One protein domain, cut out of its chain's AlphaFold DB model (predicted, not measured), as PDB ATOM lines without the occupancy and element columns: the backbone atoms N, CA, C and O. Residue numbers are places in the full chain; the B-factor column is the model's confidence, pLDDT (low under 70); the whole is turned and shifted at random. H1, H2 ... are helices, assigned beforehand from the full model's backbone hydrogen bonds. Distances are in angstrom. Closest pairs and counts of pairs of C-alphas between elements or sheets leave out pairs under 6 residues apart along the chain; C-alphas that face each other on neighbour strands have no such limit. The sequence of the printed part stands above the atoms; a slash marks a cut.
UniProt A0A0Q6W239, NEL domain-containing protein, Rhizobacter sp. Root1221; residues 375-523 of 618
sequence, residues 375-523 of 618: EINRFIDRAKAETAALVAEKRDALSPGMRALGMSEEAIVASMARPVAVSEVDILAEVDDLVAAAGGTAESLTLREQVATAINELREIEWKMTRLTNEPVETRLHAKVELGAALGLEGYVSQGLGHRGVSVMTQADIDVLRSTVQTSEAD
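What this domain is: This is residues 375 to 523 of the 618 residues of the protein "NEL domain-containing protein" of Rhizobacter sp. Root1221 (UniProt A0A0Q6W239). Two long helices, H1 and H4, run side by side in opposite ways as the body of a loose rod; H3 packs on H4 and short H2 on H1 towards one end, while H5 and H6 meet steeply at the other. The printed part has 149 residues, with six named helices, H1 to H6, and no named strand: all helix. The radius of gyration of the C-alphas is 20.8 A; the spans are 65 by 30 by 26 A.

Where its parts are: H1, residues 375 to 404, begins at C-alpha 375 (223.012, 176.872, 166.106) and measures 44.2 A. H4, residues 442 to 470, measures 41.7 A. H2 is residues 409 to 416, H3 420 to 437, H5 472 to 484, and H6 507 to 522, ending at C-alpha 522 (207.043, 177.786, 167.141).

How they stand to each other: The hub, H1, touches H4 at a shallow tilt of 24 degrees, closest C-alphas Thr 387 and Met 465, 6.1 A. H1 and H2 form a hairpin, closest C-alphas Arg 395 and Met 416, 6.5 A. H3 and H4 form another, Val 435 and Ser 444, 5.7 A. H5 touches H1, Arg 476 and Ile 376, 6.3 A, and H6, Ala 479 and Ile 510, 6.4 A. Every O i to N i+4 pair is within hydrogen-bond range in H2, H4, H5 and H6; 23 of 26 are in H1, 12 of 14 in H3.

The domain as a whole: The printed part has no cut. The H5 to H6 link, 22 residues, is long. pLDDT is under 70 at residues 412, 415 to 427, 469 to 471 and 491 to 502.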
ATOM      1  N   GLU A 375     222.798 177.939 165.127       93.94
ATOM      2  CA  GLU A 375     223.012 176.872 166.106       93.94
ATOM      3  C   GLU A 375     224.167 175.942 165.723       93.94
ATOM      4  O   GLU A 375     224.924 175.532 166.601       93.94
ATOM      5  N   ILE A 376     224.383 175.676 164.432       90.12
ATOM      6  CA  ILE A 376     225.567 174.946 163.961       90.12
ATOM      7  C   ILE A 376     226.844 175.715 164.316       90.12
ATOM      8  O   ILE A 376     227.783 175.129 164.849       90.12
ATOM      9  N   ASN A 377     226.898 177.024 164.050       87.38
ATOM     10  CA  ASN A 377     228.085 177.818 164.377       87.38
ATOM     11  C   ASN A 377     228.334 177.858 165.891       87.38
ATOM     12  O   ASN A 377     229.457 177.621 166.329       87.38
ATOM     13  N   ARG A 378     227.282 178.026 166.704       91.50
ATOM     14  CA  ARG A 378     227.392 177.925 168.169       91.50
ATOM     15  C   ARG A 378     227.863 176.552 168.634       91.50
ATOM     16  O   ARG A 378     228.609 176.476 169.607       91.50
ATOM     17  N   PHE A 379     227.409 175.482 167.985       93.50
ATOM     18  CA  PHE A 379     227.895 174.136 168.259       93.50
ATOM     19  C   PHE A 379     229.393 174.034 167.954       93.50
ATOM     20  O   PHE A 379     230.142 173.596 168.817       93.50
ATOM     21  N   ILE A 380     229.840 174.488 166.778       86.81
ATOM     22  CA  ILE A 380     231.255 174.450 166.379       86.81
ATOM     23  C   ILE A 380     232.119 175.230 167.374       86.81
ATOM     24  O   ILE A 380     233.137 174.712 167.828       86.81
ATOM     25  N   ASP A 381     231.715 176.444 167.748       86.38
ATOM     26  CA  ASP A 381     232.471 177.286 168.680       86.38
ATOM     27  C   ASP A 381     232.552 176.660 170.076       86.38
ATOM     28  O   ASP A 381     233.622 176.619 170.689       86.38
ATOM     29  N   ARG A 382     231.440 176.099 170.561       92.00
ATOM     30  CA  ARG A 382     231.406 175.382 171.838       92.00
ATOM     31  C   ARG A 382     232.274 174.130 171.799       92.00
ATOM     32  O   ARG A 382     233.095 173.938 172.688       92.00
ATOM     33  N   ALA A 383     232.147 173.323 170.749       88.75
ATOM     34  CA  ALA A 383     232.924 172.108 170.574       88.75
ATOM     35  C   ALA A 383     234.425 172.417 170.484       88.75
ATOM     36  O   ALA A 383     235.227 171.673 171.041       88.75
ATOM     37  N   LYS A 384     234.826 173.533 169.856       85.94
ATOM     38  CA  LYS A 384     236.222 174.009 169.861       85.94
ATOM     39  C   LYS A 384     236.706 174.322 171.271       85.94
ATOM     40  O   LYS A 384     237.780 173.865 171.650       85.94
ATOM     41  N   ALA A 385     235.923 175.080 172.036       85.38
ATOM     42  CA  ALA A 385     236.276 175.447 173.404       85.38
ATOM     43  C   ALA A 385     236.378 174.215 174.319       85.38
ATOM     44  O   ALA A 385     237.371 174.054 175.025       85.38
ATOM     45  N   GLU A 386     235.397 173.310 174.256       88.94
ATOM     46  CA  GLU A 386     235.382 172.057 175.021       88.94
ATOM     47  C   GLU A 386     236.558 171.150 174.639       88.94
ATOM     48  O   GLU A 386     237.253 170.631 175.509       88.94
ATOM     49  N   THR A 387     236.836 171.006 173.341       84.81
ATOM     50  CA  THR A 387     237.959 170.194 172.856       84.81
ATOM     51  C   THR A 387     239.297 170.793 173.293       84.81
ATOM     52  O   THR A 387     240.160 170.057 173.763       84.81
ATOM     53  N   ALA A 388     239.470 172.117 173.220       82.06
ATOM     54  CA  ALA A 388     240.678 172.791 173.697       82.06
ATOM     55  C   ALA A 388     240.899 172.595 175.208       82.06
ATOM     56  O   ALA A 388     242.019 172.306 175.632       82.06
ATOM     57  N   ALA A 389     239.833 172.699 176.009       85.94
ATOM     58  CA  ALA A 389     239.888 172.450 177.447       85.94
ATOM     59  C   ALA A 389     240.256 170.990 177.760       85.94
ATOM     60  O   ALA A 389     241.127 170.746 178.592       85.94
ATOM     61  N   LEU A 390     239.666 170.026 177.043       84.56
ATOM     62  CA  LEU A 390     239.980 168.602 177.193       84.56
ATOM     63  C   LEU A 390     241.425 168.276 176.798       84.56
ATOM     64  O   LEU A 390     242.062 167.466 177.467       84.56
ATOM     65  N   VAL A 391     241.968 168.906 175.745       79.06
ATOM     66  CA  VAL A 391     243.392 168.759 175.394       79.06
ATOM     67  C   VAL A 391     244.267 169.219 176.556       79.06
ATOM     68  O   VAL A 391     245.181 168.490 176.931       79.06
ATOM     69  N   ALA A 392     243.989 170.392 177.133       80.31
ATOM     70  CA  ALA A 392     244.753 170.917 178.263       80.31
ATOM     71  C   ALA A 392     244.667 169.992 179.489       80.31
ATOM     72  O   ALA A 392     245.699 169.587 180.017       80.31
ATOM     73  N   GLU A 393     243.460 169.568 179.872       84.06
ATOM     74  CA  GLU A 393     243.233 168.660 181.005       84.06
ATOM     75  C   GLU A 393     243.976 167.326 180.836       84.06
ATOM     76  O   GLU A 393     244.667 166.862 181.744       84.06
ATOM     77  N   LYS A 394     243.860 166.698 179.661       78.88
ATOM     78  CA  LYS A 394     244.482 165.396 179.387       78.88
ATOM     79  C   LYS A 394     246.001 165.489 179.303       78.88
ATOM     80  O   LYS A 394     246.695 164.577 179.749       78.88
ATOM     81  N   ARG A 395     246.519 166.600 178.778       75.75
ATOM     82  CA  ARG A 395     247.946 166.924 178.802       75.75
ATOM     83  C   ARG A 395     248.439 167.064 180.249       75.75
ATOM     84  O   ARG A 395     249.401 166.394 180.622       75.75
ATOM     85  N   ASP A 396     247.755 167.829 181.093       77.94
ATOM     86  CA  ASP A 396     248.126 167.971 182.508       77.94
ATOM     87  C   ASP A 396     248.092 166.624 183.254       77.94
ATOM     88  O   ASP A 396     249.004 166.313 184.026       77.94
ATOM     89  N   ALA A 397     247.100 165.777 182.963       78.19
ATOM     90  CA  ALA A 397     246.959 164.447 183.557       78.19
ATOM     91  C   ALA A 397     248.079 163.458 183.172       78.19
ATOM     92  O   ALA A 397     248.341 162.518 183.924       78.19
ATOM     93  N   LEU A 398     248.771 163.663 182.043       75.81
ATOM     94  CA  LEU A 398     249.917 162.840 181.628       75.81
ATOM     95  C   LEU A 398     251.197 163.147 182.418       75.81
ATOM     96  O   LEU A 398     252.039 162.263 182.600       75.81
ATOM     97  N   SER A 399     251.340 164.377 182.916       77.50
ATOM     98  CA  SER A 399     252.577 164.849 183.552       77.50
ATOM     99  C   SER A 399     253.027 163.988 184.746       77.50
ATOM    100  O   SER A 399     254.204 163.629 184.800       77.50
ATOM    101  N   PRO A 400     252.156 163.587 185.698       79.25
ATOM    102  CA  PRO A 400     252.562 162.725 186.810       79.25
ATOM    103  C   PRO A 400     253.082 161.353 186.363       79.25
ATOM    104  O   PRO A 400     254.064 160.872 186.925       79.25
ATOM    105  N   GLY A 401     252.462 160.746 185.344       73.81
ATOM    106  CA  GLY A 401     252.881 159.445 184.814       73.81
ATOM    107  C   GLY A 401     254.231 159.516 184.104       73.81
ATOM    108  O   GLY A 401     255.106 158.690 184.352       73.81
ATOM    109  N   MET A 402     254.449 160.562 183.305       74.88
ATOM    110  CA  MET A 402     255.740 160.820 182.657       74.88
ATOM    111  C   MET A 402     256.860 161.096 183.674       74.88
ATOM    112  O   MET A 402     257.960 160.559 183.539       74.88
ATOM    113  N   ARG A 403     256.578 161.859 184.744       81.56
ATOM    114  CA  ARG A 403     257.532 162.072 185.851       81.56
ATOM    115  C   ARG A 403     257.864 160.771 186.578       81.56
ATOM    116  O   ARG A 403     259.026 160.532 186.889       81.56
ATOM    117  N   ALA A 404     256.867 159.925 186.834       79.56
ATOM    118  CA  ALA A 404     257.062 158.633 187.493       79.56
ATOM    119  C   ALA A 404     257.873 157.639 186.635       79.56
ATOM    120  O   ALA A 404     258.575 156.796 187.189       79.56
ATOM    121  N   LEU A 405     257.850 157.785 185.306       74.94
ATOM    122  CA  LEU A 405     258.733 157.064 184.380       74.94
ATOM    123  C   LEU A 405     260.151 157.655 184.291       74.94
ATOM    124  O   LEU A 405     261.015 157.045 183.671       74.94
ATOM    125  N   GLY A 406     260.420 158.803 184.920       77.25
ATOM    126  CA  GLY A 406     261.748 159.421 184.959       77.25
ATOM    127  C   GLY A 406     262.019 160.456 183.864       77.25
ATOM    128  O   GLY A 406     263.173 160.846 183.689       77.25
ATOM    129  N   MET A 407     260.993 160.930 183.146       75.94
ATOM    130  CA  MET A 407     261.153 162.046 182.204       75.94
ATOM    131  C   MET A 407     261.463 163.353 182.950       75.94
ATOM    132  O   MET A 407     260.890 163.632 184.006       75.94
ATOM    133  N   SER A 408     262.355 164.177 182.392       78.44
ATOM    134  CA  SER A 408     262.643 165.507 182.941       78.44
ATOM    135  C   SER A 408     261.491 166.478 182.671       78.44
ATOM    136  O   SER A 408     260.769 166.340 181.686       78.44
ATOM    137  N   GLU A 409     261.346 167.507 183.509       74.25
ATOM    138  CA  GLU A 409     260.304 168.531 183.323       74.25
ATOM    139  C   GLU A 409     260.429 169.234 181.957       74.25
ATOM    140  O   GLU A 409     259.435 169.504 181.293       74.25
ATOM    141  N   GLU A 410     261.661 169.459 181.488       75.19
ATOM    142  CA  GLU A 410     261.951 170.037 180.171       75.19
ATOM    143  C   GLU A 410     261.508 169.114 179.024       75.19
ATOM    144  O   GLU A 410     260.934 169.589 178.041       75.19
ATOM    145  N   ALA A 411     261.725 167.800 179.155       71.31
ATOM    146  CA  ALA A 411     261.282 166.807 178.176       71.31
ATOM    147  C   ALA A 411     259.752 166.683 178.154       71.31
ATOM    148  O   ALA A 411     259.161 166.612 177.077       71.31
ATOM    149  N   ILE A 412     259.106 166.740 179.323       67.62
ATOM    150  CA  ILE A 412     257.645 166.738 179.457       67.62
ATOM    151  C   ILE A 412     257.053 167.968 178.764       67.62
ATOM    152  O   ILE A 412     256.219 167.821 177.874       67.62
ATOM    153  N   VAL A 413     257.544 169.174 179.065       70.06
ATOM    154  CA  VAL A 413     257.066 170.415 178.428       70.06
ATOM    155  C   VAL A 413     257.295 170.395 176.911       70.06
ATOM    156  O   VAL A 413     256.392 170.731 176.143       70.06
ATOM    157  N   ALA A 414     258.470 169.956 176.449       71.06
ATOM    158  CA  ALA A 414     258.778 169.854 175.020       71.06
ATOM    159  C   ALA A 414     257.957 168.772 174.296       71.06
ATOM    160  O   ALA A 414     257.705 168.880 173.095       71.06
ATOM    161  N   SER A 415     257.557 167.713 174.998       66.62
ATOM    162  CA  SER A 415     256.668 166.666 174.492       66.62
ATOM    163  C   SER A 415     255.225 167.172 174.384       66.62
ATOM    164  O   SER A 415     254.609 167.076 173.326       66.62
ATOM    165  N   MET A 416     254.728 167.845 175.426       65.94
ATOM    166  CA  MET A 416     253.369 168.396 175.490       65.94
ATOM    167  C   MET A 416     253.128 169.583 174.544       65.94
ATOM    168  O   MET A 416     251.982 169.888 174.218       65.94
ATOM    169  N   ALA A 417     254.191 170.257 174.096       66.06
ATOM    170  CA  ALA A 417     254.119 171.339 173.116       66.06
ATOM    171  C   ALA A 417     254.034 170.851 171.653       66.06
ATOM    172  O   ALA A 417     253.763 171.658 170.760       66.06
ATOM    173  N   ARG A 418     254.273 169.559 171.379       65.44
ATOM    174  CA  ARG A 418     254.240 168.995 170.019       65.44
ATOM    175  C   ARG A 418     252.819 168.561 169.612       65.44
ATOM    176  O   ARG A 418     252.040 168.155 170.470       65.44
ATOM    177  N   PRO A 419     252.461 168.616 168.314       58.78
ATOM    178  CA  PRO A 419     251.232 167.992 167.811       58.78
ATOM    179  C   PRO A 419     251.297 166.462 167.967       58.78
ATOM    180  O   PRO A 419     252.301 165.868 167.558       58.78
ATOM    181  N   VAL A 420     250.237 165.805 168.466       55.19
ATOM    182  CA  VAL A 420     250.243 164.355 168.784       55.19
ATOM    183  C   VAL A 420     250.513 163.491 167.553       55.19
ATOM    184  O   VAL A 420     251.212 162.483 167.645       55.19
ATOM    185  N   ALA A 421     250.058 163.919 166.370       52.69
ATOM    186  CA  ALA A 421     250.306 163.211 165.108       52.69
ATOM    187  C   ALA A 421     251.801 163.085 164.745       52.69
ATOM    188  O   ALA A 421     252.169 162.204 163.972       52.69
ATOM    189  N   VAL A 422     252.657 163.961 165.280       51.75
ATOM    190  CA  VAL A 422     254.113 163.928 165.071       51.75
ATOM    191  C   VAL A 422     254.822 163.214 166.227       51.75
ATOM    192  O   VAL A 422     255.937 162.745 166.042       51.75
ATOM    193  N   SER A 423     254.190 163.097 167.401       57.53
ATOM    194  CA  SER A 423     254.853 162.672 168.637       57.53
ATOM    195  C   SER A 423     254.407 161.320 169.200       57.53
ATOM    196  O   SER A 423     255.062 160.851 170.116       57.53
ATOM    197  N   GLU A 424     253.348 160.662 168.709       63.88
ATOM    198  CA  GLU A 424     252.893 159.367 169.266       63.88
ATOM    199  C   GLU A 424     254.003 158.302 169.243       63.88
ATOM    200  O   GLU A 424     254.275 157.664 170.258       63.88
ATOM    201  N   VAL A 425     254.680 158.155 168.099       64.38
ATOM    202  CA  VAL A 425     255.774 157.186 167.926       64.38
ATOM    203  C   VAL A 425     256.968 157.544 168.811       64.38
ATOM    204  O   VAL A 425     257.542 156.659 169.435       64.38
ATOM    205  N   ASP A 426     257.299 158.832 168.909       67.75
ATOM    206  CA  ASP A 426     258.432 159.313 169.704       67.75
ATOM    207  C   ASP A 426     258.166 159.179 171.212       67.75
ATOM    208  O   ASP A 426     259.035 158.726 171.949       67.75
ATOM    209  N   ILE A 427     256.956 159.519 171.673       67.38
ATOM    210  CA  ILE A 427     256.564 159.450 173.088       67.38
ATOM    211  C   ILE A 427     256.443 157.997 173.536       67.38
ATOM    212  O   ILE A 427     256.922 157.656 174.613       67.38
ATOM    213  N   LEU A 428     255.817 157.127 172.738       71.31
ATOM    214  CA  LEU A 428     255.721 155.709 173.084       71.31
ATOM    215  C   LEU A 428     257.093 155.026 173.041       71.31
ATOM    216  O   LEU A 428     257.360 154.197 173.902       71.31
ATOM    217  N   ALA A 429     257.981 155.398 172.114       78.88
ATOM    218  CA  ALA A 429     259.356 154.900 172.107       78.88
ATOM    219  C   ALA A 429     260.142 155.360 173.348       78.88
ATOM    220  O   ALA A 429     260.807 154.551 173.989       78.88
ATOM    221  N   GLU A 430     260.015 156.632 173.737       72.94
ATOM    222  CA  GLU A 430     260.661 157.181 174.936       72.94
ATOM    223  C   GLU A 430     260.125 156.525 176.222       72.94
ATOM    224  O   GLU A 430     260.893 156.158 177.111       72.94
ATOM    225  N   VAL A 431     258.812 156.284 176.300       72.06
ATOM    226  CA  VAL A 431     258.180 155.522 177.390       72.06
ATOM    227  C   VAL A 431     258.679 154.075 177.416       72.06
ATOM    228  O   VAL A 431     258.955 153.545 178.494       72.06
ATOM    229  N   ASP A 432     258.831 153.432 176.260       80.50
ATOM    230  CA  ASP A 432     259.302 152.049 176.151       80.50
ATOM    231  C   ASP A 432     260.753 151.893 176.617       80.50
ATOM    232  O   ASP A 432     261.059 150.953 177.360       80.50
ATOM    233  N   ASP A 433     261.618 152.841 176.260       79.56
ATOM    234  CA  ASP A 433     263.009 152.892 176.712       79.56
ATOM    235  C   ASP A 433     263.100 153.070 178.238       79.56
ATOM    236  O   ASP A 433     263.895 152.398 178.905       79.56
ATOM    237  N   LEU A 434     262.241 153.912 178.824       74.06
ATOM    238  CA  LEU A 434     262.179 154.127 180.275       74.06
ATOM    239  C   LEU A 434     261.651 152.898 181.029       74.06
ATOM    240  O   LEU A 434     262.195 152.520 182.069       74.06
ATOM    241  N   VAL A 435     260.637 152.216 180.490       77.00
ATOM    242  CA  VAL A 435     260.113 150.960 181.057       77.00
ATOM    243  C   VAL A 435     261.175 149.859 181.019       77.00
ATOM    244  O   VAL A 435     261.318 149.108 181.991       77.00
ATOM    245  N   ALA A 436     261.943 149.778 179.927       81.56
ATOM    246  CA  ALA A 436     263.059 148.848 179.792       81.56
ATOM    247  C   ALA A 436     264.184 149.162 180.794       81.56
ATOM    248  O   ALA A 436     264.687 148.250 181.455       81.56
ATOM    249  N   ALA A 437     264.528 150.442 180.976       76.38
ATOM    250  CA  ALA A 437     265.515 150.891 181.961       76.38
ATOM    251  C   ALA A 437     265.085 150.608 183.414       76.38
ATOM    252  O   ALA A 437     265.925 150.296 184.258       76.38
ATOM    253  N   ALA A 438     263.779 150.642 183.701       72.81
ATOM    254  CA  ALA A 438     263.201 150.280 184.996       72.81
ATOM    255  C   ALA A 438     263.091 148.757 185.232       72.81
ATOM    256  O   ALA A 438     262.566 148.325 186.259       72.81
ATOM    257  N   GLY A 439     263.556 147.925 184.292       77.81
ATOM    258  CA  GLY A 439     263.534 146.466 184.410       77.81
ATOM    259  C   GLY A 439     262.156 145.827 184.208       77.81
ATOM    260  O   GLY A 439     261.983 144.663 184.566       77.81
ATOM    261  N   GLY A 440     261.181 146.556 183.649       79.19
ATOM    262  CA  GLY A 440     259.860 146.013 183.308       79.19
ATOM    263  C   GLY A 440     259.056 145.500 184.507       79.19
ATOM    264  O   GLY A 440     258.421 144.448 184.421       79.19
ATOM    265  N   THR A 441     259.102 146.198 185.643       84.38
ATOM    266  CA  THR A 441     258.285 145.849 186.812       84.38
ATOM    267  C   THR A 441     256.787 145.938 186.487       84.38
ATOM    268  O   THR A 441     256.362 146.642 185.574       84.38
ATOM    269  N   ALA A 442     255.949 145.242 187.263       82.38
ATOM    270  CA  ALA A 442     254.494 145.310 187.086       82.38
ATOM    271  C   ALA A 442     253.952 146.753 187.196       82.38
ATOM    272  O   ALA A 442     252.997 147.117 186.511       82.38
ATOM    273  N   GLU A 443     254.589 147.584 188.024       79.69
ATOM    274  CA  GLU A 443     254.244 148.994 188.204       79.69
ATOM    275  C   GLU A 443     254.600 149.836 186.967       79.69
ATOM    276  O   GLU A 443     253.753 150.593 186.493       79.69
ATOM    277  N   SER A 444     255.788 149.653 186.370       75.81
ATOM    278  CA  SER A 444     256.176 150.391 185.158       75.81
ATOM    279  C   SER A 444     255.379 149.964 183.920       75.81
ATOM    280  O   SER A 444     255.048 150.806 183.085       75.81
ATOM    281  N   LEU A 445     254.990 148.688 183.825       80.00
ATOM    282  CA  LEU A 445     254.087 148.195 182.778       80.00
ATOM    283  C   LEU A 445     252.670 148.775 182.910       80.00
ATOM    284  O   LEU A 445     252.090 149.199 181.914       80.00
ATOM    285  N   THR A 446     252.136 148.865 184.132       83.38
ATOM    286  CA  THR A 446     250.823 149.492 184.379       83.38
ATOM    287  C   THR A 446     250.844 150.976 184.001       83.38
ATOM    288  O   THR A 446     249.921 151.483 183.365       83.38
ATOM    289  N   LEU A 447     251.923 151.675 184.353       76.62
ATOM    290  CA  LEU A 447     252.103 153.089 184.040       76.62
ATOM    291  C   LEU A 447     252.215 153.329 182.523       76.62
ATOM    292  O   LEU A 447     251.624 154.274 182.003       76.62
ATOM    293  N   ARG A 448     252.890 152.429 181.793       81.31
ATOM    294  CA  ARG A 448     252.933 152.425 180.322       81.31
ATOM    295  C   ARG A 448     251.543 152.288 179.707       81.31
ATOM    296  O   ARG A 448     251.218 153.037 178.789       81.31
ATOM    297  N   GLU A 449     250.723 151.352 180.185       82.88
ATOM    298  CA  GLU A 449     249.357 151.166 179.676       82.88
ATOM    299  C   GLU A 449     248.488 152.411 179.909       82.88
ATOM    300  O   GLU A 449     247.735 152.817 179.019       82.88
ATOM    301  N   GLN A 450     248.632 153.065 181.065       80.06
ATOM    302  CA  GLN A 450     247.931 154.316 181.371       80.06
ATOM    303  C   GLN A 450     248.351 155.453 180.430       80.06
ATOM    304  O   GLN A 450     247.489 156.139 179.879       80.06
ATOM    305  N   VAL A 451     249.658 155.618 180.189       76.69
ATOM    306  CA  VAL A 451     250.185 156.622 179.252       76.69
ATOM    307  C   VAL A 451     249.720 156.335 177.820       76.69
ATOM    308  O   VAL A 451     249.228 157.237 177.148       76.69
ATOM    309  N   ALA A 452     249.778 155.080 177.365       77.06
ATOM    310  CA  ALA A 452     249.301 154.685 176.038       77.06
ATOM    311  C   ALA A 452     247.788 154.912 175.854       77.06
ATOM    312  O   ALA A 452     247.346 155.353 174.791       77.06
ATOM    313  N   THR A 453     246.984 154.647 176.887       81.25
ATOM    314  CA  THR A 453     245.539 154.926 176.870       81.25
ATOM    315  C   THR A 453     245.275 156.425 176.739       81.25
ATOM    316  O   THR A 453     244.528 156.845 175.859       81.25
ATOM    317  N   ALA A 454     245.950 157.243 177.549       77.19
ATOM    318  CA  ALA A 454     245.800 158.695 177.521       77.19
ATOM    319  C   ALA A 454     246.282 159.326 176.198       77.19
ATOM    320  O   ALA A 454     245.656 160.267 175.710       77.19
ATOM    321  N   ILE A 455     247.335 158.786 175.571       74.75
ATOM    322  CA  ILE A 455     247.787 159.213 174.234       74.75
ATOM    323  C   ILE A 455     246.723 158.917 173.171       74.75
ATOM    324  O   ILE A 455     246.431 159.783 172.346       74.75
ATOM    325  N   ASN A 456     246.100 157.734 173.206       78.69
ATOM    326  CA  ASN A 456     245.011 157.404 172.282       78.69
ATOM    327  C   ASN A 456     243.797 158.326 172.474       78.69
ATOM    328  O   ASN A 456     243.230 158.797 171.490       78.69
ATOM    329  N   GLU A 457     243.419 158.632 173.718       80.81
ATOM    330  CA  GLU A 457     242.345 159.593 174.005       80.81
ATOM    331  C   GLU A 457     242.678 160.998 173.481       80.81
ATOM    332  O   GLU A 457     241.846 161.630 172.830       80.81
ATOM    333  N   LEU A 458     243.907 161.477 173.705       78.81
ATOM    334  CA  LEU A 458     244.378 162.761 173.179       78.81
ATOM    335  C   LEU A 458     244.355 162.810 171.653       78.81
ATOM    336  O   LEU A 458     243.993 163.841 171.091       78.81
ATOM    337  N   ARG A 459     244.689 161.707 170.976       77.94
ATOM    338  CA  ARG A 459     244.635 161.621 169.513       77.94
ATOM    339  C   ARG A 459     243.221 161.852 168.988       77.94
ATOM    340  O   ARG A 459     243.045 162.611 168.039       77.94
ATOM    341  N   GLU A 460     242.218 161.235 169.606       80.25
ATOM    342  CA  GLU A 460     240.814 161.429 169.220       80.25
ATOM    343  C   GLU A 460     240.359 162.880 169.445       80.25
ATOM    344  O   GLU A 460     239.654 163.458 168.614       80.25
ATOM    345  N   ILE A 461     240.793 163.507 170.543       81.19
ATOM    346  CA  ILE A 461     240.470 164.903 170.866       81.19
ATOM    347  C   ILE A 461     241.161 165.864 169.880       81.19
ATOM    348  O   ILE A 461     240.516 166.756 169.330       81.19
ATOM    349  N   GLU A 462     242.449 165.675 169.583       75.44
ATOM    350  CA  GLU A 462     243.173 166.498 168.604       75.44
ATOM    351  C   GLU A 462     242.663 166.297 167.172       75.44
ATOM    352  O   GLU A 462     242.612 167.257 166.395       75.44
ATOM    353  N   TRP A 463     242.218 165.085 166.823       82.06
ATOM    354  CA  TRP A 463     241.515 164.836 165.566       82.06
ATOM    355  C   TRP A 463     240.243 165.687 165.477       82.06
ATOM    356  O   TRP A 463     240.067 166.404 164.487       82.06
ATOM    357  N   LYS A 464     239.404 165.704 166.527       80.75
ATOM    358  CA  LYS A 464     238.210 166.571 166.580       80.75
ATOM    359  C   LYS A 464     238.577 168.046 166.448       80.75
ATOM    360  O   LYS A 464     237.955 168.758 165.661       80.75
ATOM    361  N   MET A 465     239.610 168.496 167.163       80.19
ATOM    362  CA  MET A 465     240.078 169.886 167.126       80.19
ATOM    363  C   MET A 465     240.518 170.298 165.720       80.19
ATOM    364  O   MET A 465     240.164 171.373 165.236       80.19
ATOM    365  N   THR A 466     241.250 169.413 165.043       73.50
ATOM    366  CA  THR A 466     241.714 169.615 163.668       73.50
ATOM    367  C   THR A 466     240.531 169.747 162.714       73.50
ATOM    368  O   THR A 466     240.513 170.669 161.904       73.50
ATOM    369  N   ARG A 467     239.508 168.888 162.832       75.25
ATOM    370  CA  ARG A 467     238.308 168.965 161.980       75.25
ATOM    371  C   ARG A 467     237.490 170.221 162.243       75.25
ATOM    372  O   ARG A 467     237.105 170.902 161.303       75.25
ATOM    373  N   LEU A 468     237.290 170.586 163.504       76.69
ATOM    374  CA  LEU A 468     236.573 171.807 163.870       76.69
ATOM    375  C   LEU A 468     237.292 173.081 163.403       76.69
ATOM    376  O   LEU A 468     236.640 174.069 163.062       76.69
ATOM    377  N   THR A 469     238.625 173.082 163.416       68.69
ATOM    378  CA  THR A 469     239.435 174.263 163.083       68.69
ATOM    379  C   THR A 469     239.675 174.390 161.586       68.69
ATOM    380  O   THR A 469     239.488 175.474 161.040       68.69
ATOM    381  N   ASN A 470     240.042 173.292 160.928       62.75
ATOM    382  CA  ASN A 470     240.500 173.310 159.540       62.75
ATOM    383  C   ASN A 470     239.402 172.929 158.543       62.75
ATOM    384  O   ASN A 470     239.480 173.346 157.396       62.75
ATOM    385  N   GLU A 471     238.381 172.178 158.967       64.81
ATOM    386  CA  GLU A 471     237.292 171.700 158.103       64.81
ATOM    387  C   GLU A 471     235.890 171.909 158.734       64.81
ATOM    388  O   GLU A 471     235.050 170.999 158.728       64.81
ATOM    389  N   PRO A 472     235.572 173.095 159.298       71.38
ATOM    390  CA  PRO A 472     234.269 173.333 159.929       71.38
ATOM    391  C   PRO A 472     233.102 173.152 158.948       71.38
ATOM    392  O   PRO A 472     232.000 172.787 159.360       71.38
ATOM    393  N   VAL A 473     233.351 173.366 157.653       70.25
ATOM    394  CA  VAL A 473     232.370 173.239 156.571       70.25
ATOM    395  C   VAL A 473     231.771 171.833 156.521       70.25
ATOM    396  O   VAL A 473     230.553 171.710 156.439       70.25
ATOM    397  N   GLU A 474     232.565 170.771 156.672       72.06
ATOM    398  CA  GLU A 474     232.061 169.384 156.680       72.06
ATOM    399  C   GLU A 474     231.062 169.145 157.822       72.06
ATOM    400  O   GLU A 474     230.054 168.454 157.660       72.06
ATOM    401  N   THR A 475     231.296 169.780 158.975       77.06
ATOM    402  CA  THR A 475     230.373 169.721 160.113       77.06
ATOM    403  C   THR A 475     229.069 170.463 159.814       77.06
ATOM    404  O   THR A 475     227.994 169.932 160.095       77.06
ATOM    405  N   ARG A 476     229.140 171.641 159.176       81.31
ATOM    406  CA  ARG A 476     227.945 172.386 158.741       81.31
ATOM    407  C   ARG A 476     227.136 171.609 157.704       81.31
ATOM    408  O   ARG A 476     225.915 171.526 157.813       81.31
ATOM    409  N   LEU A 477     227.811 171.036 156.709       76.25
ATOM    410  CA  LEU A 477     227.178 170.290 155.624       76.25
ATOM    411  C   LEU A 477     226.480 169.034 156.131       76.25
ATOM    412  O   LEU A 477     225.336 168.807 155.748       76.25
ATOM    413  N   HIS A 478     227.110 168.280 157.035       80.62
ATOM    414  CA  HIS A 478     226.470 167.127 157.669       80.62
ATOM    415  C   HIS A 478     225.136 167.513 158.320       80.62
ATOM    416  O   HIS A 478     224.108 166.934 157.983       80.62
ATOM    417  N   ALA A 479     225.124 168.544 159.171       85.75
ATOM    418  CA  ALA A 479     223.899 168.980 159.838       85.75
ATOM    419  C   ALA A 479     222.821 169.452 158.851       85.75
ATOM    420  O   ALA A 479     221.650 169.104 159.000       85.75
ATOM    421  N   LYS A 480     223.202 170.220 157.824       84.00
ATOM    422  CA  LYS A 480     222.263 170.720 156.813       84.00
ATOM    423  C   LYS A 480     221.646 169.600 155.981       84.00
ATOM    424  O   LYS A 480     220.443 169.634 155.736       84.00
ATOM    425  N   VAL A 481     222.448 168.631 155.541       79.38
ATOM    426  CA  VAL A 481     221.973 167.492 154.744       79.38
ATOM    427  C   VAL A 481     221.059 166.608 155.586       79.38
ATOM    428  O   VAL A 481     219.926 166.351 155.183       79.38
ATOM    429  N   GLU A 482     221.500 166.237 156.790       84.88
ATOM    430  CA  GLU A 482     220.761 165.351 157.695       84.88
ATOM    431  C   GLU A 482     219.418 165.957 158.140       84.88
ATOM    432  O   GLU A 482     218.401 165.271 158.258       84.88
ATOM    433  N   LEU A 483     219.380 167.275 158.358       88.88
ATOM    434  CA  LEU A 483     218.168 167.981 158.778       88.88
ATOM    435  C   LEU A 483     217.343 168.542 157.619       88.88
ATOM    436  O   LEU A 483     216.238 169.031 157.858       88.88
ATOM    437  N   GLY A 484     217.831 168.452 156.380       86.62
ATOM    438  CA  GLY A 484     217.220 169.078 155.211       86.62
ATOM    439  C   GLY A 484     215.755 168.681 155.029       86.62
ATOM    440  O   GLY A 484     214.873 169.538 155.050       86.62
ATOM    441  N   ALA A 485     215.480 167.378 154.928       85.81
ATOM    442  CA  ALA A 485     214.114 166.866 154.797       85.81
ATOM    443  C   ALA A 485     213.295 167.079 156.083       85.81
ATOM    444  O   ALA A 485     212.163 167.561 156.040       85.81
ATOM    445  N   ALA A 486     213.886 166.797 157.251       88.94
ATOM    446  CA  ALA A 486     213.204 166.888 158.547       88.94
ATOM    447  C   ALA A 486     212.735 168.313 158.901       88.94
ATOM    448  O   ALA A 486     211.762 168.482 159.635       88.94
ATOM    449  N   LEU A 487     213.425 169.335 158.390       90.81
ATOM    450  CA  LEU A 487     213.082 170.744 158.570       90.81
ATOM    451  C   LEU A 487     212.387 171.348 157.344       90.81
ATOM    452  O   LEU A 487     212.149 172.555 157.329       90.81
ATOM    453  N   GLY A 488     212.057 170.565 156.311       87.81
ATOM    454  CA  GLY A 488     211.438 171.076 155.084       87.81
ATOM    455  C   GLY A 488     212.295 172.139 154.384       87.81
ATOM    456  O   GLY A 488     211.773 173.159 153.935       87.81
ATOM    457  N   LEU A 489     213.612 171.926 154.363       83.88
ATOM    458  CA  LEU A 489     214.630 172.754 153.708       83.88
ATOM    459  C   LEU A 489     215.072 172.157 152.359       83.88
ATOM    460  O   LEU A 489     216.135 172.496 151.830       83.88
ATOM    461  N   GLU A 490     214.263 171.259 151.800       71.44
ATOM    462  CA  GLU A 490     214.438 170.714 150.457       71.44
ATOM    463  C   GLU A 490     214.460 171.868 149.447       71.44
ATOM    464  O   GLU A 490     213.570 172.718 149.423       71.44
ATOM    465  N   GLY A 491     215.531 171.956 148.659       65.19
ATOM    466  CA  GLY A 491     215.740 173.098 147.768       65.19
ATOM    467  C   GLY A 491     216.202 174.381 148.472       65.19
ATOM    468  O   GLY A 491     216.113 175.449 147.878       65.19
ATOM    469  N   TYR A 492     216.721 174.307 149.700       66.06
ATOM    470  CA  TYR A 492     217.475 175.390 150.361       66.06
ATOM    471  C   TYR A 492     218.835 174.921 150.876       66.06
ATOM    472  O   TYR A 492     219.761 175.720 150.973       66.06
ATOM    473  N   VAL A 493     218.964 173.619 151.128       65.19
ATOM    474  CA  VAL A 493     220.235 172.933 151.339       65.19
ATOM    475  C   VAL A 493     220.603 172.176 150.066       65.19
ATOM    476  O   VAL A 493     219.772 171.443 149.528       65.19
ATOM    477  N   SER A 494     221.840 172.329 149.597       62.41
ATOM    478  CA  SER A 494     222.371 171.535 148.487       62.41
ATOM    479  C   SER A 494     222.499 170.063 148.894       62.41
ATOM    480  O   SER A 494     223.449 169.671 149.567       62.41
ATOM    481  N   GLN A 495     221.534 169.245 148.472       53.59
ATOM    482  CA  GLN A 495     221.455 167.799 148.745       53.59
ATOM    483  C   GLN A 495     222.615 167.013 148.092       53.59
ATOM    484  O   GLN A 495     223.083 166.011 148.627       53.59
ATOM    485  N   GLY A 496     223.187 167.546 147.003       51.62
ATOM    486  CA  GLY A 496     224.365 166.984 146.335       51.62
ATOM    487  C   GLY A 496     225.689 167.148 147.099       51.62
ATOM    488  O   GLY A 496     226.725 166.642 146.652       51.62
ATOM    489  N   LEU A 497     225.696 167.846 148.241       56.09
ATOM    490  CA  LEU A 497     226.861 167.975 149.115       56.09
ATOM    491  C   LEU A 497     226.986 166.732 150.001       56.09
ATOM    492  O   LEU A 497     226.573 166.722 151.152       56.09
ATOM    493  N   GLY A 498     227.579 165.662 149.470       52.75
ATOM    494  CA  GLY A 498     228.005 164.554 150.323       52.75
ATOM    495  C   GLY A 498     229.054 165.049 151.323       52.75
ATOM    496  O   GLY A 498     230.107 165.520 150.898       52.75
ATOM    497  N   HIS A 499     228.781 164.940 152.624       56.75
ATOM    498  CA  HIS A 499     229.805 165.134 153.652       56.75
ATOM    499  C   HIS A 499     230.711 163.896 153.675       56.75
ATOM    500  O   HIS A 499     230.240 162.765 153.531       56.75
ATOM    501  N   ARG A 500     232.023 164.062 153.857       53.00
ATOM    502  CA  ARG A 500     232.990 162.944 153.777       53.00
ATOM    503  C   ARG A 500     232.959 161.985 154.982       53.00
ATOM    504  O   ARG A 500     233.928 161.274 155.222       53.00
ATOM    505  N   GLY A 501     231.864 161.941 155.745       53.12
ATOM    506  CA  GLY A 501     231.772 161.134 156.969       53.12
ATOM    507  C   GLY A 501     232.713 161.612 158.084       53.12
ATOM    508  O   GLY A 501     233.087 160.822 158.941       53.12
ATOM    509  N   VAL A 502     233.114 162.889 158.059       62.38
ATOM    510  CA  VAL A 502     234.135 163.462 158.960       62.38
ATOM    511  C   VAL A 502     233.575 164.510 159.925       62.38
ATOM    512  O   VAL A 502     234.314 165.259 160.561       62.38
ATOM    513  N   SER A 503     232.252 164.596 160.027       74.38
ATOM    514  CA  SER A 503     231.620 165.494 160.986       74.38
ATOM    515  C   SER A 503     231.900 165.029 162.410       74.38
ATOM    516  O   SER A 503     231.879 163.834 162.702       74.38
ATOM    517  N   VAL A 504     232.117 165.989 163.305       82.62
ATOM    518  CA  VAL A 504     232.254 165.716 164.740       82.62
ATOM    519  C   VAL A 504     230.900 165.602 165.456       82.62
ATOM    520  O   VAL A 504     230.877 165.318 166.650       82.62
ATOM    521  N   MET A 505     229.785 165.839 164.751       86.94
ATOM    522  CA  MET A 505     228.435 165.788 165.321       86.94
ATOM    523  C   MET A 505     227.935 164.358 165.465       86.94
ATOM    524  O   MET A 505     228.000 163.558 164.532       86.94
ATOM    525  N   THR A 506     227.371 164.073 166.631       89.44
ATOM    526  CA  THR A 506     226.654 162.833 166.918       89.44
ATOM    527  C   THR A 506     225.178 162.956 166.542       89.44
ATOM    528  O   THR A 506     224.655 164.055 166.358       89.44
ATOM    529  N   GLN A 507     224.458 161.830 166.501       88.69
ATOM    530  CA  GLN A 507     223.007 161.848 166.282       88.69
ATOM    531  C   GLN A 507     222.260 162.663 167.352       88.69
ATOM    532  O   GLN A 507     221.281 163.336 167.042       88.69
ATOM    533  N   ALA A 508     222.742 162.647 168.599       92.06
ATOM    534  CA  ALA A 508     222.150 163.432 169.676       92.06
ATOM    535  C   ALA A 508     222.271 164.941 169.406       92.06
ATOM    536  O   ALA A 508     221.312 165.678 169.624       92.06
ATOM    537  N   ASP A 509     223.407 165.392 168.866       93.06
ATOM    538  CA  ASP A 509     223.607 166.795 168.484       93.06
ATOM    539  C   ASP A 509     222.648 167.204 167.357       93.06
ATOM    540  O   ASP A 509     222.044 168.276 167.405       93.06
ATOM    541  N   ILE A 510     222.449 166.322 166.372       93.38
ATOM    542  CA  ILE A 510     221.487 166.519 165.280       93.38
ATOM    543  C   ILE A 510     220.054 166.644 165.814       93.38
ATOM    544  O   ILE A 510     219.311 167.538 165.398       93.38
ATOM    545  N   ASP A 511     219.653 165.791 166.756       94.00
ATOM    546  CA  ASP A 511     218.317 165.849 167.351       94.00
ATOM    547  C   ASP A 511     218.116 167.126 168.190       94.00
ATOM    548  O   ASP A 511     217.046 167.745 168.131       94.00
ATOM    549  N   VAL A 512     219.155 167.586 168.901       96.06
ATOM    550  CA  VAL A 512     219.148 168.873 169.619       96.06
ATOM    551  C   VAL A 512     218.994 170.044 168.649       96.06
ATOM    552  O   VAL A 512     218.161 170.926 168.890       96.06
ATOM    553  N   LEU A 513     219.733 170.055 167.534       95.81
ATOM    554  CA  LEU A 513     219.582 171.073 166.492       95.81
ATOM    555  C   LEU A 513     218.153 171.088 165.936       95.81
ATOM    556  O   LEU A 513     217.524 172.147 165.888       95.81
ATOM    557  N   ARG A 514     217.608 169.916 165.577       96.06
ATOM    558  CA  ARG A 514     216.231 169.783 165.072       96.06
ATOM    559  C   ARG A 514     215.225 170.389 166.044       96.06
ATOM    560  O   ARG A 514     214.417 171.230 165.650       96.06
ATOM    561  N   SER A 515     215.297 169.980 167.311       96.75
ATOM    562  CA  SER A 515     214.392 170.450 168.361       96.75
ATOM    563  C   SER A 515     214.506 171.960 168.569       96.75
ATOM    564  O   SER A 515     213.495 172.642 168.745       96.75
ATOM    565  N   THR A 516     215.724 172.504 168.517       96.75
ATOM    566  CA  THR A 516     215.974 173.941 168.699       96.75
ATOM    567  C   THR A 516     215.374 174.758 167.558       96.75
ATOM    568  O   THR A 516     214.699 175.759 167.813       96.75
ATOM    569  N   VAL A 517     215.539 174.313 166.308       96.38
ATOM    570  CA  VAL A 517     214.945 174.979 165.139       96.38
ATOM    571  C   VAL A 517     213.417 174.954 165.210       96.38
ATOM    572  O   VAL A 517     212.781 175.994 165.055       96.38
ATOM    573  N   GLN A 518     212.824 173.795 165.507       95.19
ATOM    574  CA  GLN A 518     211.367 173.649 165.607       95.19
ATOM    575  C   GLN A 518     210.776 174.488 166.747       95.19
ATOM    576  O   GLN A 518     209.759 175.155 166.565       95.19
ATOM    577  N   THR A 519     211.441 174.510 167.905       96.44
ATOM    578  CA  THR A 519     211.031 175.341 169.048       96.44
ATOM    579  C   THR A 519     211.129 176.828 168.710       96.44
ATOM    580  O   THR A 519     210.232 177.597 169.050       96.44
ATOM    581  N   SER A 520     212.178 177.233 167.991       94.69
ATOM    582  CA  SER A 520     212.356 178.621 167.560       94.69
ATOM    583  C   SER A 520     211.304 179.049 166.536       94.69
ATOM    584  O   SER A 520     210.831 180.180 166.595       94.69
ATOM    585  N   GLU A 521     210.907 178.171 165.605       93.75
ATOM    586  CA  GLU A 521     209.848 178.483 164.629       93.75
ATOM    587  C   GLU A 521     208.472 178.559 165.300       93.75
ATOM    588  O   GLU A 521     207.613 179.340 164.881       93.75
ATOM    589  N   ALA A 522     208.262 177.759 166.349       93.00
ATOM    590  CA  ALA A 522     207.043 177.786 167.141       93.00
ATOM    591  C   ALA A 522     206.889 179.076 167.964       93.00
ATOM    592  O   ALA A 522     205.758 179.399 168.324       93.00
ATOM    593  N   ASP A 523     207.969 179.824 168.233       93.06
ATOM    594  CA  ASP A 523     207.902 181.154 168.848       93.06
ATOM    595  C   ASP A 523     207.391 182.195 167.828       93.06
ATOM    596  O   ASP A 523     208.136 182.629 166.936       93.06
TER     597      ASP A 523